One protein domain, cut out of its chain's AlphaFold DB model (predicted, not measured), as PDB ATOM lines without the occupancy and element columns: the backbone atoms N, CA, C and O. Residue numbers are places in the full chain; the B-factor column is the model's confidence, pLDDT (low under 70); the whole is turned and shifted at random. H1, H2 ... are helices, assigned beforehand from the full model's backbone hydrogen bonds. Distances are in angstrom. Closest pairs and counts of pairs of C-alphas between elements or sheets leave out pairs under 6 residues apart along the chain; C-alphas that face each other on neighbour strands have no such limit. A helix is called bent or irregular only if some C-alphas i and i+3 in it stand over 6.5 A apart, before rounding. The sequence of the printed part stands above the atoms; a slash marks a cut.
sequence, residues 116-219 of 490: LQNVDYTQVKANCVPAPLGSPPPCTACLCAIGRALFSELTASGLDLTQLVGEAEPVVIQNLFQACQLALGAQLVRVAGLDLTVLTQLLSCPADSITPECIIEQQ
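What this domain is: This is residues 116 to 219 of the 490 residues of an uncharacterized protein of Volvox carteri f. nagariensis (UniProt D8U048). One long helix, H2, makes the core, with H1 folded back along one side of it as a hairpin and the short H6 on another side. The bent helix H4 wraps round a further side, its first arm, H4a, passing H2 at a distance and its second arm, H4b, meeting H1 at a corner where the last residue of H4b, Ala 192, comes close to the first of H1, Tyr 121, while H3 is near one end of H2 and H5 near the other. The printed part has 104 residues with six named helices, H1 to H6 in chain order, and no named strand; the class is all helix. It is compact, with a radius of gyration of the C-alphas of 13.3 A, yet elongated, spanning 42 by 26 by 23 A.

How they stand to each other: Begin with H1, residues 121 to 128, which touches H2, residues 139 to 156, along residues 141 to 149 of H2 alone. Look at the C-alphas of Cys 128 and Cys 142, their closest, 4.7 A apart; this hairpin runs opposite ways at a shallow tilt of 17 degrees. H2 is the hub, touching three helices. With H3, residues 161 to 167, it touches only at the corner, and only just, with 3 pairs of C-alphas within 8 A, the closest Thr 155 and Leu 161 at 6.6 A. H4, residues 170 to 192, was assigned as one helix by its hydrogen bonds but is bent: C-alphas 179 and 182 are 7.4 A apart. Its arms, H4a to residue 179 and H4b from 182, are about perpendicular at 75 degrees. H4a and H2 are apart; H4b touches H1 about perpendicular at 84 degrees, closest at C-alphas Tyr 121 and Ala 192, 5.3 A. H5, residues 196 to 202, is close to but not clearly touching H2, the closest C-alphas being Cys 139 and Leu 202 at 6.4 A. H6, residues 213 to 219, touches residues 144 to 151 of H2 alone, closest at C-alphas Cys 144 and Cys 214, 5.3 A; they run the same way at a shallow tilt of 34.9 degrees, only just short of steep. H3 and H6 are near each other. Every O i to N i+4 pair is within hydrogen-bond range in H1, H2, H4a, H4b and H5, against 2 of 3 in H3 and 1 of 3 in H6, where 3 of 4 O i to N i+3 pairs are.

Where its parts are: Find C-alpha 121 at (251.087, 122.473, 332.143), where H1 begins. H2 runs 25.8 A from C-alpha 139 at (254.749, 131.563, 345.135), H4a 14.4 A and H4b 15.0 A. H6 ends at C-alpha 219, (269.395, 122.746, 331.697).

The domain as a whole: The C-alphas farthest apart, Leu 133 and Gln 163, are 42.5 A apart. The printed part has no cut and no long link. Its mean pLDDT is 81.6; residues 132 to 133, 135 to 136, 167 to 168, 207, 209 and 216 to 219 are under 70.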
ATOM      1  N   LEU A 116     252.022 128.210 322.860       85.81
ATOM      2  CA  LEU A 116     251.586 128.136 324.258       85.81
ATOM      3  C   LEU A 116     250.570 127.008 324.561       85.81
ATOM      4  O   LEU A 116     250.355 126.721 325.735       85.81
ATOM      5  N   GLN A 117     249.931 126.373 323.568       87.81
ATOM      6  CA  GLN A 117     249.031 125.226 323.797       87.81
ATOM      7  C   GLN A 117     249.762 123.875 323.871       87.81
ATOM      8  O   GLN A 117     249.183 122.925 324.400       87.81
ATOM      9  N   ASN A 118     251.003 123.777 323.382       87.31
ATOM     10  CA  ASN A 118     251.812 122.551 323.462       87.31
ATOM     11  C   ASN A 118     252.533 122.394 324.814       87.31
ATOM     12  O   ASN A 118     252.930 121.288 325.178       87.31
ATOM     13  N   VAL A 119     252.658 123.495 325.562       87.94
ATOM     14  CA  VAL A 119     253.305 123.583 326.876       87.94
ATOM     15  C   VAL A 119     252.758 122.529 327.847       87.94
ATOM     16  O   VAL A 119     251.557 122.494 328.133       87.94
ATOM     17  N   ASP A 120     253.642 121.727 328.453       86.94
ATOM     18  CA  ASP A 120     253.249 120.773 329.497       86.94
ATOM     19  C   ASP A 120     252.911 121.478 330.825       86.94
ATOM     20  O   ASP A 120     253.714 121.618 331.753       86.94
ATOM     21  N   TYR A 121     251.652 121.892 330.934       89.06
ATOM     22  CA  TYR A 121     251.087 122.473 332.143       89.06
ATOM     23  C   TYR A 121     250.841 121.463 333.282       89.06
ATOM     24  O   TYR A 121     250.365 121.878 334.346       89.06
ATOM     25  N   THR A 122     251.143 120.164 333.142       89.19
ATOM     26  CA  THR A 122     250.918 119.194 334.235       89.19
ATOM     27  C   THR A 122     251.817 119.483 335.438       89.19
ATOM     28  O   THR A 122     251.329 119.511 336.573       89.19
ATOM     29  N   GLN A 123     253.094 119.812 335.207       87.81
ATOM     30  CA  GLN A 123     254.020 120.221 336.269       87.81
ATOM     31  C   GLN A 123     253.638 121.574 336.879       87.81
ATOM     32  O   GLN A 123     253.746 121.756 338.093       87.81
ATOM     33  N   VAL A 124     253.134 122.511 336.068       90.88
ATOM     34  CA  VAL A 124     252.588 123.785 336.564       90.88
ATOM     35  C   VAL A 124     251.428 123.512 337.517       90.88
ATOM     36  O   VAL A 124     251.432 123.982 338.651       90.88
ATOM     37  N   LYS A 125     250.468 122.676 337.111       89.06
ATOM     38  CA  LYS A 125     249.319 122.309 337.944       89.06
ATOM     39  C   LYS A 125     249.743 121.634 339.252       89.06
ATOM     40  O   LYS A 125     249.216 121.992 340.300       89.06
ATOM     41  N   ALA A 126     250.714 120.722 339.210       88.69
ATOM     42  CA  ALA A 126     251.226 120.042 340.401       88.69
ATOM     43  C   ALA A 126     251.868 121.003 341.423       88.69
ATOM     44  O   ALA A 126     251.665 120.830 342.621       88.69
ATOM     45  N   ASN A 127     252.599 122.026 340.964       88.75
ATOM     46  CA  ASN A 127     253.291 122.988 341.837       88.75
ATOM     47  C   ASN A 127     252.434 124.207 342.237       88.75
ATOM     48  O   ASN A 127     252.747 124.881 343.217       88.75
ATOM     49  N   CYS A 128     251.369 124.508 341.487       89.31
ATOM     50  CA  CYS A 128     250.499 125.670 341.710       89.31
ATOM     51  C   CYS A 128     249.178 125.355 342.427       89.31
ATOM     52  O   CYS A 128     248.514 126.280 342.900       89.31
ATOM     53  N   VAL A 129     248.760 124.086 342.511       86.25
ATOM     54  CA  VAL A 129     247.595 123.702 343.322       86.25
ATOM     55  C   VAL A 129     247.947 123.853 344.811       86.25
ATOM     56  O   VAL A 129     248.923 123.253 345.263       86.25
ATOM     57  N   PRO A 130     247.177 124.628 345.602       74.06
ATOM     58  CA  PRO A 130     247.414 124.733 347.037       74.06
ATOM     59  C   PRO A 130     247.184 123.382 347.718       74.06
ATOM     60  O   PRO A 130     246.198 122.693 347.442       74.06
ATOM     61  N   ALA A 131     248.078 123.018 348.636       74.50
ATOM     62  CA  ALA A 131     247.918 121.811 349.437       74.50
ATOM     63  C   ALA A 131     246.614 121.878 350.263       74.50
ATOM     64  O   ALA A 131     246.255 122.951 350.769       74.50
ATOM     65  N   PRO A 132     245.884 120.758 350.424       65.62
ATOM     66  CA  PRO A 132     244.692 120.740 351.260       65.62
ATOM     67  C   PRO A 132     245.061 121.088 352.712       65.62
ATOM     68  O   PRO A 132     246.005 120.526 353.257       65.62
ATOM     69  N   LEU A 133     244.255 121.961 353.331       53.53
ATOM     70  CA  LEU A 133     244.419 122.544 354.680       53.53
ATOM     71  C   LEU A 133     245.355 123.771 354.791       53.53
ATOM     72  O   LEU A 133     246.310 123.795 355.559       53.53
ATOM     73  N   GLY A 134     244.963 124.867 354.137       70.69
ATOM     74  CA  GLY A 134     245.150 126.227 354.677       70.69
ATOM     75  C   GLY A 134     246.497 126.917 354.437       70.69
ATOM     76  O   GLY A 134     246.578 128.129 354.632       70.69
ATOM     77  N   SER A 135     247.526 126.210 353.975       69.06
ATOM     78  CA  SER A 135     248.755 126.843 353.482       69.06
ATOM     79  C   SER A 135     248.507 127.540 352.132       69.06
ATOM     80  O   SER A 135     247.963 126.892 351.232       69.06
ATOM     81  N   PRO A 136     248.930 128.804 351.929       66.88
ATOM     82  CA  PRO A 136     248.956 129.396 350.592       66.88
ATOM     83  C   PRO A 136     249.908 128.599 349.679       66.88
ATOM     84  O   PRO A 136     250.874 128.010 350.179       66.88
ATOM     85  N   PRO A 137     249.672 128.562 348.354       70.38
ATOM     86  CA  PRO A 137     250.570 127.872 347.438       70.38
ATOM     87  C   PRO A 137     251.952 128.556 347.443       70.38
ATOM     88  O   PRO A 137     252.028 129.784 347.556       70.38
ATOM     89  N   PRO A 138     253.058 127.801 347.317       81.88
ATOM     90  CA  PRO A 138     254.400 128.373 347.294       81.88
ATOM     91  C   PRO A 138     254.606 129.232 346.035       81.88
ATOM     92  O   PRO A 138     254.870 128.703 344.954       81.88
ATOM     93  N   CYS A 139     254.518 130.563 346.191       87.69
ATOM     94  CA  CYS A 139     254.749 131.563 345.135       87.69
ATOM     95  C   CYS A 139     255.961 131.212 344.260       87.69
ATOM     96  O   CYS A 139     255.842 131.150 343.041       87.69
ATOM     97  N   THR A 140     257.106 130.940 344.893       86.94
ATOM     98  CA  THR A 140     258.363 130.576 344.229       86.94
ATOM     99  C   THR A 140     258.212 129.310 343.392       86.94
ATOM    100  O   THR A 140     258.338 129.383 342.178       86.94
ATOM    101  N   ALA A 141     257.878 128.161 343.989       88.19
ATOM    102  CA  ALA A 141     257.813 126.889 343.262       88.19
ATOM    103  C   ALA A 141     256.784 126.901 342.113       88.19
ATOM    104  O   ALA A 141     257.063 126.368 341.038       88.19
ATOM    105  N   CYS A 142     255.636 127.563 342.289       91.31
ATOM    106  CA  CYS A 142     254.657 127.726 341.216       91.31
ATOM    107  C   CYS A 142     255.169 128.640 340.086       91.31
ATOM    108  O   CYS A 142     255.107 128.253 338.917       91.31
ATOM    109  N   LEU A 143     255.726 129.818 340.398       89.06
ATOM    110  CA  LEU A 143     256.306 130.711 339.384       89.06
ATOM    111  C   LEU A 143     257.498 130.063 338.665       89.06
ATOM    112  O   LEU A 143     257.631 130.211 337.453       89.06
ATOM    113  N   CYS A 144     258.311 129.286 339.377       91.06
ATOM    114  CA  CYS A 144     259.407 128.507 338.814       91.06
ATOM    115  C   CYS A 144     258.912 127.399 337.872       91.06
ATOM    116  O   CYS A 144     259.484 127.221 336.799       91.06
ATOM    117  N   ALA A 145     257.816 126.706 338.203       90.75
ATOM    118  CA  ALA A 145     257.190 125.743 337.296       90.75
ATOM    119  C   ALA A 145     256.609 126.420 336.038       90.75
ATOM    120  O   ALA A 145     256.802 125.915 334.933       90.75
ATOM    121  N   ILE A 146     255.955 127.583 336.181       90.31
ATOM    122  CA  ILE A 146     255.470 128.391 335.041       90.31
ATOM    123  C   ILE A 146     256.648 128.837 334.161       90.31
ATOM    124  O   ILE A 146     256.571 128.732 332.938       90.31
ATOM    125  N   GLY A 147     257.751 129.278 334.775       89.06
ATOM    126  CA  GLY A 147     258.997 129.614 334.089       89.06
ATOM    127  C   GLY A 147     259.540 128.437 333.281       89.06
ATOM    128  O   GLY A 147     259.704 128.563 332.072       89.06
ATOM    129  N   ARG A 148     259.745 127.270 333.907       88.81
ATOM    130  CA  ARG A 148     260.237 126.055 333.227       88.81
ATOM    131  C   ARG A 148     259.367 125.632 332.046       88.81
ATOM    132  O   ARG A 148     259.885 125.242 331.000       88.81
ATOM    133  N   ALA A 149     258.050 125.733 332.198       88.88
ATOM    134  CA  ALA A 149     257.102 125.414 331.141       88.88
ATOM    135  C   ALA A 149     257.237 126.378 329.940       88.88
ATOM    136  O   ALA A 149     257.262 125.938 328.794       88.88
ATOM    137  N   LEU A 150     257.420 127.680 330.197       86.94
ATOM    138  CA  LEU A 150     257.669 128.691 329.160       86.94
ATOM    139  C   LEU A 150     259.032 128.535 328.477       86.94
ATOM    140  O   LEU A 150     259.104 128.561 327.252       86.94
ATOM    141  N   PHE A 151     260.113 128.391 329.250       87.94
ATOM    142  CA  PHE A 151     261.472 128.278 328.710       87.94
ATOM    143  C   PHE A 151     261.653 127.001 327.879       87.94
ATOM    144  O   PHE A 151     262.322 127.051 326.848       87.94
ATOM    145  N   SER A 152     260.986 125.901 328.251       88.19
ATOM    146  CA  SER A 152     260.891 124.691 327.422       88.19
ATOM    147  C   SER A 152     260.330 124.995 326.027       88.19
ATOM    148  O   SER A 152     260.957 124.658 325.024       88.19
ATOM    149  N   GLU A 153     259.181 125.670 325.948       86.12
ATOM    150  CA  GLU A 153     258.485 125.918 324.676       86.12
ATOM    151  C   GLU A 153     259.162 126.994 323.818       86.12
ATOM    152  O   GLU A 153     259.258 126.858 322.599       86.12
ATOM    153  N   LEU A 154     259.706 128.039 324.450       85.38
ATOM    154  CA  LEU A 154     260.543 129.039 323.783       85.38
ATOM    155  C   LEU A 154     261.770 128.374 323.127       85.38
ATOM    156  O   LEU A 154     262.090 128.672 321.975       85.38
ATOM    157  N   THR A 155     262.409 127.426 323.825       86.56
ATOM    158  CA  THR A 155     263.545 126.656 323.285       86.56
ATOM    159  C   THR A 155     263.092 125.723 322.154       86.56
ATOM    160  O   THR A 155     263.752 125.649 321.120       86.56
ATOM    161  N   ALA A 156     261.937 125.060 322.298       86.12
ATOM    162  CA  ALA A 156     261.351 124.215 321.250       86.12
ATOM    163  C   ALA A 156     260.957 125.010 319.988       86.12
ATOM    164  O   ALA A 156     261.082 124.506 318.873       86.12
ATOM    165  N   SER A 157     260.576 126.281 320.156       86.12
ATOM    166  CA  SER A 157     260.315 127.239 319.072       86.12
ATOM    167  C   SER A 157     261.588 127.718 318.353       86.12
ATOM    168  O   SER A 157     261.504 128.488 317.396       86.12
ATOM    169  N   GLY A 158     262.776 127.291 318.797       86.88
ATOM    170  CA  GLY A 158     264.059 127.654 318.191       86.88
ATOM    171  C   GLY A 158     264.593 129.033 318.588       86.88
ATOM    172  O   GLY A 158     265.521 129.525 317.944       86.88
ATOM    173  N   LEU A 159     264.047 129.667 319.633       84.69
ATOM    174  CA  LEU A 159     264.678 130.839 320.244       84.69
ATOM    175  C   LEU A 159     265.834 130.359 321.128       84.69
ATOM    176  O   LEU A 159     265.610 129.662 322.114       84.69
ATOM    177  N   ASP A 160     267.071 130.737 320.798       79.12
ATOM    178  CA  ASP A 160     268.233 130.398 321.625       79.12
ATOM    179  C   ASP A 160     268.286 131.288 322.876       79.12
ATOM    180  O   ASP A 160     268.942 132.334 322.928       79.12
ATOM    181  N   LEU A 161     267.567 130.858 323.913       79.19
ATOM    182  CA  LEU A 161     267.572 131.534 325.208       79.19
ATOM    183  C   LEU A 161     268.851 131.252 326.003       79.19
ATOM    184  O   LEU A 161     268.986 131.786 327.096       79.19
ATOM    185  N   THR A 162     269.803 130.472 325.484       75.94
ATOM    186  CA  THR A 162     271.105 130.263 326.137       75.94
ATOM    187  C   THR A 162     271.936 131.539 326.068       75.94
ATOM    188  O   THR A 162     272.461 131.975 327.090       75.94
ATOM    189  N   GLN A 163     271.979 132.197 324.900       72.62
ATOM    190  CA  GLN A 163     272.566 133.537 324.789       72.62
ATOM    191  C   GLN A 163     271.743 134.575 325.552       72.62
ATOM    192  O   GLN A 163     272.315 135.421 326.233       72.62
ATOM    193  N   LEU A 164     270.407 134.499 325.476       73.00
ATOM    194  CA  LEU A 164     269.564 135.491 326.139       73.00
ATOM    195  C   LEU A 164     269.695 135.412 327.666       73.00
ATOM    196  O   LEU A 164     269.990 136.423 328.276       73.00
ATOM    197  N   VAL A 165     269.512 134.240 328.284       74.62
ATOM    198  CA  VAL A 165     269.554 134.053 329.749       74.62
ATOM    199  C   VAL A 165     270.982 134.102 330.300       74.62
ATOM    200  O   VAL A 165     271.163 134.557 331.425       74.62
ATOM    201  N   GLY A 166     271.992 133.700 329.519       70.69
ATOM    202  CA  GLY A 166     273.399 133.745 329.935       70.69
ATOM    203  C   GLY A 166     273.928 135.159 330.210       70.69
ATOM    204  O   GLY A 166     274.765 135.325 331.094       70.69
ATOM    205  N   GLU A 167     273.407 136.172 329.507       64.06
ATOM    206  CA  GLU A 167     273.727 137.594 329.736       64.06
ATOM    207  C   GLU A 167     272.503 138.445 330.151       64.06
ATOM    208  O   GLU A 167     272.619 139.663 330.290       64.06
ATOM    209  N   ALA A 168     271.323 137.844 330.375       63.31
ATOM    210  CA  ALA A 168     270.120 138.591 330.748       63.31
ATOM    211  C   ALA A 168     270.259 139.227 332.131       63.31
ATOM    212  O   ALA A 168     270.093 138.584 333.169       63.31
ATOM    213  N   GLU A 169     270.387 140.550 332.132       75.94
ATOM    214  CA  GLU A 169     269.941 141.369 333.249       75.94
ATOM    215  C   GLU A 169     268.488 140.970 333.614       75.94
ATOM    216  O   GLU A 169     267.641 140.869 332.716       75.94
ATOM    217  N   PRO A 170     268.143 140.746 334.900       76.56
ATOM    218  CA  PRO A 170     266.830 140.212 335.304       76.56
ATOM    219  C   PRO A 170     265.641 141.080 334.852       76.56
ATOM    220  O   PRO A 170     264.517 140.592 334.715       76.56
ATOM    221  N   VAL A 171     265.906 142.350 334.536       79.94
ATOM    222  CA  VAL A 171     264.998 143.296 333.877       79.94
ATOM    223  C   VAL A 171     264.440 142.747 332.552       79.94
ATOM    224  O   VAL A 171     263.260 142.941 332.259       79.94
ATOM    225  N   VAL A 172     265.234 142.026 331.753       83.00
ATOM    226  CA  VAL A 172     264.789 141.426 330.477       83.00
ATOM    227  C   VAL A 172     263.749 140.330 330.724       83.00
ATOM    228  O   VAL A 172     262.715 140.297 330.056       83.00
ATOM    229  N   ILE A 173     263.980 139.478 331.728       80.31
ATOM    230  CA  ILE A 173     263.069 138.387 332.102       80.31
ATOM    231  C   ILE A 173     261.760 138.958 332.672       80.31
ATOM    232  O   ILE A 173     260.682 138.509 332.277       80.31
ATOM    233  N   GLN A 174     261.826 139.997 333.518       82.19
ATOM    234  CA  GLN A 174     260.625 140.701 333.990       82.19
ATOM    235  C   GLN A 174     259.829 141.327 332.834       82.19
ATOM    236  O   GLN A 174     258.615 141.133 332.766       82.19
ATOM    237  N   ASN A 175     260.489 142.019 331.897       83.62
ATOM    238  CA  ASN A 175     259.830 142.630 330.738       83.62
ATOM    239  C   ASN A 175     259.157 141.587 329.828       83.62
ATOM    240  O   ASN A 175     258.018 141.795 329.404       83.62
ATOM    241  N   LEU A 176     259.816 140.451 329.565       83.44
ATOM    242  CA  LEU A 176     259.231 139.344 328.800       83.44
ATOM    243  C   LEU A 176     257.983 138.793 329.503       83.44
ATOM    244  O   LEU A 176     256.927 138.655 328.883       83.44
ATOM    245  N   PHE A 177     258.074 138.532 330.811       82.75
ATOM    246  CA  PHE A 177     256.946 138.026 331.589       82.75
ATOM    247  C   PHE A 177     255.789 139.035 331.620       82.75
ATOM    248  O   PHE A 177     254.637 138.649 331.438       82.75
ATOM    249  N   GLN A 178     256.074 140.333 331.763       84.88
ATOM    250  CA  GLN A 178     255.069 141.399 331.770       84.88
ATOM    251  C   GLN A 178     254.392 141.590 330.400       84.88
ATOM    252  O   GLN A 178     253.177 141.782 330.350       84.88
ATOM    253  N   ALA A 179     255.128 141.466 329.289       86.44
ATOM    254  CA  ALA A 179     254.558 141.471 327.937       86.44
ATOM    255  C   ALA A 179     253.706 140.215 327.646       86.44
ATOM    256  O   ALA A 179     252.711 140.285 326.924       86.44
ATOM    257  N   CYS A 180     254.068 139.068 328.228       86.25
ATOM    258  CA  CYS A 180     253.354 137.803 328.048       86.25
ATOM    259  C   CYS A 180     252.229 137.542 329.065       86.25
ATOM    260  O   CYS A 180     251.379 136.696 328.788       86.25
ATOM    261  N   GLN A 181     252.157 138.269 330.189       86.19
ATOM    262  CA  GLN A 181     251.202 138.057 331.295       86.19
ATOM    263  C   GLN A 181     249.748 137.855 330.838       86.19
ATOM    264  O   GLN A 181     249.049 136.993 331.369       86.19
ATOM    265  N   LEU A 182     249.288 138.632 329.854       82.62
ATOM    266  CA  LEU A 182     247.895 138.611 329.396       82.62
ATOM    267  C   LEU A 182     247.583 137.361 328.545       82.62
ATOM    268  O   LEU A 182     246.504 136.782 328.676       82.62
ATOM    269  N   ALA A 183     248.546 136.887 327.748       85.25
ATOM    270  CA  ALA A 183     248.447 135.616 327.027       85.25
ATOM    271  C   ALA A 183     248.581 134.420 327.988       85.25
ATOM    272  O   ALA A 183     247.745 133.516 327.980       85.25
ATOM    273  N   LEU A 184     249.576 134.461 328.880       85.69
ATOM    274  CA  LEU A 184     249.818 133.457 329.921       85.69
ATOM    275  C   LEU A 184     248.614 133.247 330.836       85.69
ATOM    276  O   LEU A 184     248.212 132.109 331.061       85.69
ATOM    277  N   GLY A 185     248.002 134.325 331.333       86.81
ATOM    278  CA  GLY A 185     246.822 134.234 332.193       86.81
ATOM    279  C   GLY A 185     245.640 133.553 331.500       86.81
ATOM    280  O   GLY A 185     244.958 132.730 332.110       86.81
ATOM    281  N   ALA A 186     245.433 133.825 330.207       87.06
ATOM    282  CA  ALA A 186     244.398 133.159 329.420       87.06
ATOM    283  C   ALA A 186     244.692 131.661 329.201       87.06
ATOM    284  O   ALA A 186     243.767 130.851 329.279       87.06
ATOM    285  N   GLN A 187     245.955 131.287 328.969       88.62
ATOM    286  CA  GLN A 187     246.381 129.891 328.801       88.62
ATOM    287  C   GLN A 187     246.284 129.098 330.113       88.62
ATOM    288  O   GLN A 187     245.672 128.035 330.148       88.62
ATOM    289  N   LEU A 188     246.802 129.638 331.220       88.44
ATOM    290  CA  LEU A 188     246.787 128.986 332.537       88.44
ATOM    291  C   LEU A 188     245.360 128.705 333.035       88.44
ATOM    292  O   LEU A 188     245.094 127.634 333.580       88.44
ATOM    293  N   VAL A 189     244.415 129.622 332.802       90.38
ATOM    294  CA  VAL A 189     243.004 129.406 333.168       90.38
ATOM    295  C   VAL A 189     242.320 128.391 332.239       90.38
ATOM    296  O   VAL A 189     241.507 127.597 332.708       90.38
ATOM    297  N   ARG A 190     242.639 128.371 330.934       90.00
ATOM    298  CA  ARG A 190     241.981 127.482 329.953       90.00
ATOM    299  C   ARG A 190     242.546 126.063 329.896       90.00
ATOM    300  O   ARG A 190     241.766 125.123 329.793       90.00
ATOM    301  N   VAL A 191     243.870 125.918 329.916       89.00
ATOM    302  CA  VAL A 191     244.582 124.658 329.635       89.00
ATOM    303  C   VAL A 191     245.009 123.977 330.933       89.00
ATOM    304  O   VAL A 191     244.622 122.841 331.195       89.00
ATOM    305  N   ALA A 192     245.733 124.687 331.806       86.12
ATOM    306  CA  ALA A 192     246.102 124.149 333.119       86.12
ATOM    307  C   ALA A 192     244.881 124.022 334.055       86.12
ATOM    308  O   ALA A 192     244.861 123.181 334.961       86.12
ATOM    309  N   GLY A 193     243.846 124.840 333.834       90.81
ATOM    310  CA  GLY A 193     242.666 124.919 334.691       90.81
ATOM    311  C   GLY A 193     242.991 125.507 336.065       90.81
ATOM    312  O   GLY A 193     242.468 125.019 337.067       90.81
ATOM    313  N   LEU A 194     243.898 126.490 336.124       88.69
ATOM    314  CA  LEU A 194     244.135 127.270 337.340       88.69
ATOM    315  C   LEU A 194     242.910 128.145 337.638       88.69
ATOM    316  O   LEU A 194     242.389 128.825 336.754       88.69
ATOM    317  N   ASP A 195     242.487 128.161 338.901       89.06
ATOM    318  CA  ASP A 195     241.433 129.061 339.362       89.06
ATOM    319  C   ASP A 195     241.900 130.524 339.277       89.06
ATOM    320  O   ASP A 195     243.061 130.843 339.562       89.06
ATOM    321  N   LEU A 196     240.988 131.435 338.926       86.06
ATOM    322  CA  LEU A 196     241.282 132.867 338.822       86.06
ATOM    323  C   LEU A 196     241.791 133.452 340.156       86.06
ATOM    324  O   LEU A 196     242.564 134.408 340.153       86.06
ATOM    325  N   THR A 197     241.412 132.853 341.286       85.31
ATOM    326  CA  THR A 197     241.892 133.187 342.637       85.31
ATOM    327  C   THR A 197     243.367 132.828 342.834       85.31
ATOM    328  O   THR A 197     244.118 133.599 343.427       85.31
ATOM    329  N   VAL A 198     243.812 131.681 342.305       85.19
ATOM    330  CA  VAL A 198     245.236 131.295 342.326       85.19
ATOM    331  C   VAL A 198     246.025 132.212 341.393       85.19
ATOM    332  O   VAL A 198     247.111 132.665 341.747       85.19
ATOM    333  N   LEU A 199     245.455 132.570 340.237       86.25
ATOM    334  CA  LEU A 199     246.080 133.512 339.312       86.25
ATOM    335  C   LEU A 199     246.249 134.913 339.934       86.25
ATOM    336  O   LEU A 199     247.320 135.501 339.821       86.25
ATOM    337  N   THR A 200     245.244 135.445 340.640       84.62
ATOM    338  CA  THR A 200     245.373 136.745 341.327       84.62
ATOM    339  C   THR A 200     246.309 136.694 342.534       84.62
ATOM    340  O   THR A 200     247.000 137.681 342.783       84.62
ATOM    341  N   GLN A 201     246.420 135.556 343.230       85.12
ATOM    342  CA  GLN A 201     247.486 135.352 344.219       85.12
ATOM    343  C   GLN A 201     248.876 135.365 343.564       85.12
ATOM    344  O   GLN A 201     249.766 136.046 344.071       85.12
ATOM    345  N   LEU A 202     249.055 134.721 342.406       82.56
ATOM    346  CA  LEU A 202     250.326 134.725 341.670       82.56
ATOM    347  C   LEU A 202     250.726 136.115 341.165       82.56
ATOM    348  O   LEU A 202     251.893 136.477 341.272       82.56
ATOM    349  N   LEU A 203     249.770 136.931 340.710       82.75
ATOM    350  CA  LEU A 203     250.014 138.345 340.388       82.75
ATOM    351  C   LEU A 203     250.310 139.218 341.628       82.75
ATOM    352  O   LEU A 203     250.729 140.362 341.468       82.75
ATOM    353  N   SER A 204     250.096 138.707 342.847       83.81
ATOM    354  CA  SER A 204     250.473 139.374 344.105       83.81
ATOM    355  C   SER A 204     251.792 138.871 344.712       83.81
ATOM    356  O   SER A 204     252.312 139.498 345.634       83.81
ATOM    357  N   CYS A 205     252.358 137.775 344.192       86.00
ATOM    358  CA  CYS A 205     253.717 137.353 344.517       86.00
ATOM    359  C   CYS A 205     254.725 138.380 343.952       86.00
ATOM    360  O   CYS A 205     254.564 138.812 342.807       86.00
ATOM    361  N   PRO A 206     255.778 138.775 344.693       80.44
ATOM    362  CA  PRO A 206     256.791 139.690 344.167       80.44
ATOM    363  C   PRO A 206     257.555 139.032 343.011       80.44
ATOM    364  O   PRO A 206     257.916 137.856 343.097       80.44
ATOM    365  N   ALA A 207     257.824 139.786 341.941       68.19
ATOM    366  CA  ALA A 207     258.501 139.282 340.739       68.19
ATOM    367  C   ALA A 207     259.915 138.743 341.030       68.19
ATOM    368  O   ALA A 207     260.384 137.833 340.350       68.19
ATOM    369  N   ASP A 208     260.542 139.232 342.102       70.19
ATOM    370  CA  ASP A 208     261.836 138.787 342.636       70.19
ATOM    371  C   ASP A 208     261.825 137.316 343.111       70.19
ATOM    372  O   ASP A 208     262.872 136.736 343.387       70.19
ATOM    373  N   SER A 209     260.643 136.685 343.175       69.38
ATOM    374  CA  SER A 209     260.470 135.245 343.422       69.38
ATOM    375  C   SER A 209     260.978 134.362 342.273       69.38
ATOM    376  O   SER A 209     261.120 133.154 342.465       69.38
ATOM    377  N   ILE A 210     261.199 134.926 341.078       71.38
ATOM    378  CA  ILE A 210     261.717 134.210 339.904       71.38
ATOM    379  C   ILE A 210     263.248 134.299 339.918       71.38
ATOM    380  O   ILE A 210     263.841 135.207 339.336       71.38
ATOM    381  N   THR A 211     263.899 133.358 340.603       74.12
ATOM    382  CA  THR A 211     265.365 133.263 340.622       74.12
ATOM    383  C   THR A 211     265.904 132.615 339.336       74.12
ATOM    384  O   THR A 211     265.263 131.706 338.800       74.12
ATOM    385  N   PRO A 212     267.105 133.000 338.849       70.25
ATOM    386  CA  PRO A 212     267.742 132.346 337.700       70.25
ATOM    387  C   PRO A 212     267.945 130.836 337.894       70.25
ATOM    388  O   PRO A 212     267.757 130.069 336.953       70.25
ATOM    389  N   GLU A 213     268.224 130.401 339.128       75.44
ATOM    390  CA  GLU A 213     268.295 128.990 339.554       75.44
ATOM    391  C   GLU A 213     267.121 128.150 339.032       75.44
ATOM    392  O   GLU A 213     267.299 127.044 338.517       75.44
ATOM    393  N   CYS A 214     265.903 128.701 339.090       79.44
ATOM    394  CA  CYS A 214     264.708 128.003 338.637       79.44
ATOM    395  C   CYS A 214     264.690 127.722 337.128       79.44
ATOM    396  O   CYS A 214     263.991 126.798 336.712       79.44
ATOM    397  N   ILE A 215     265.452 128.473 336.331       73.00
ATOM    398  CA  ILE A 215     265.640 128.268 334.890       73.00
ATOM    399  C   ILE A 215     266.836 127.323 334.659       73.00
ATOM    400  O   ILE A 215     266.737 126.369 333.890       73.00
ATOM    401  N   ILE A 216     267.944 127.538 335.378       69.44
ATOM    402  CA  ILE A 216     269.223 126.819 335.209       69.44
ATOM    403  C   ILE A 216     269.125 125.329 335.590       69.44
ATOM    404  O   ILE A 216     269.684 124.478 334.891       69.44
ATOM    405  N   GLU A 217     268.366 124.972 336.635       61.56
ATOM    406  CA  GLU A 217     268.117 123.562 336.990       61.56
ATOM    407  C   GLU A 217     267.560 122.750 335.804       61.56
ATOM    408  O   GLU A 217     267.902 121.578 335.642       61.56
ATOM    409  N   GLN A 218     266.751 123.369 334.934       57.91
ATOM    410  CA  GLN A 218     266.142 122.695 333.783       57.91
ATOM    411  C   GLN A 218     267.156 122.363 332.672       57.91
ATOM    412  O   GLN A 218     266.929 121.426 331.912       57.91
ATOM    413  N   GLN A 219     268.282 123.083 332.597       56.97
ATOM    414  CA  GLN A 219     269.395 122.746 331.697       56.97
ATOM    415  C   GLN A 219     270.289 121.632 332.264       56.97
ATOM    416  O   GLN A 219     270.947 120.924 331.505       56.97
TER     417      GLN A 219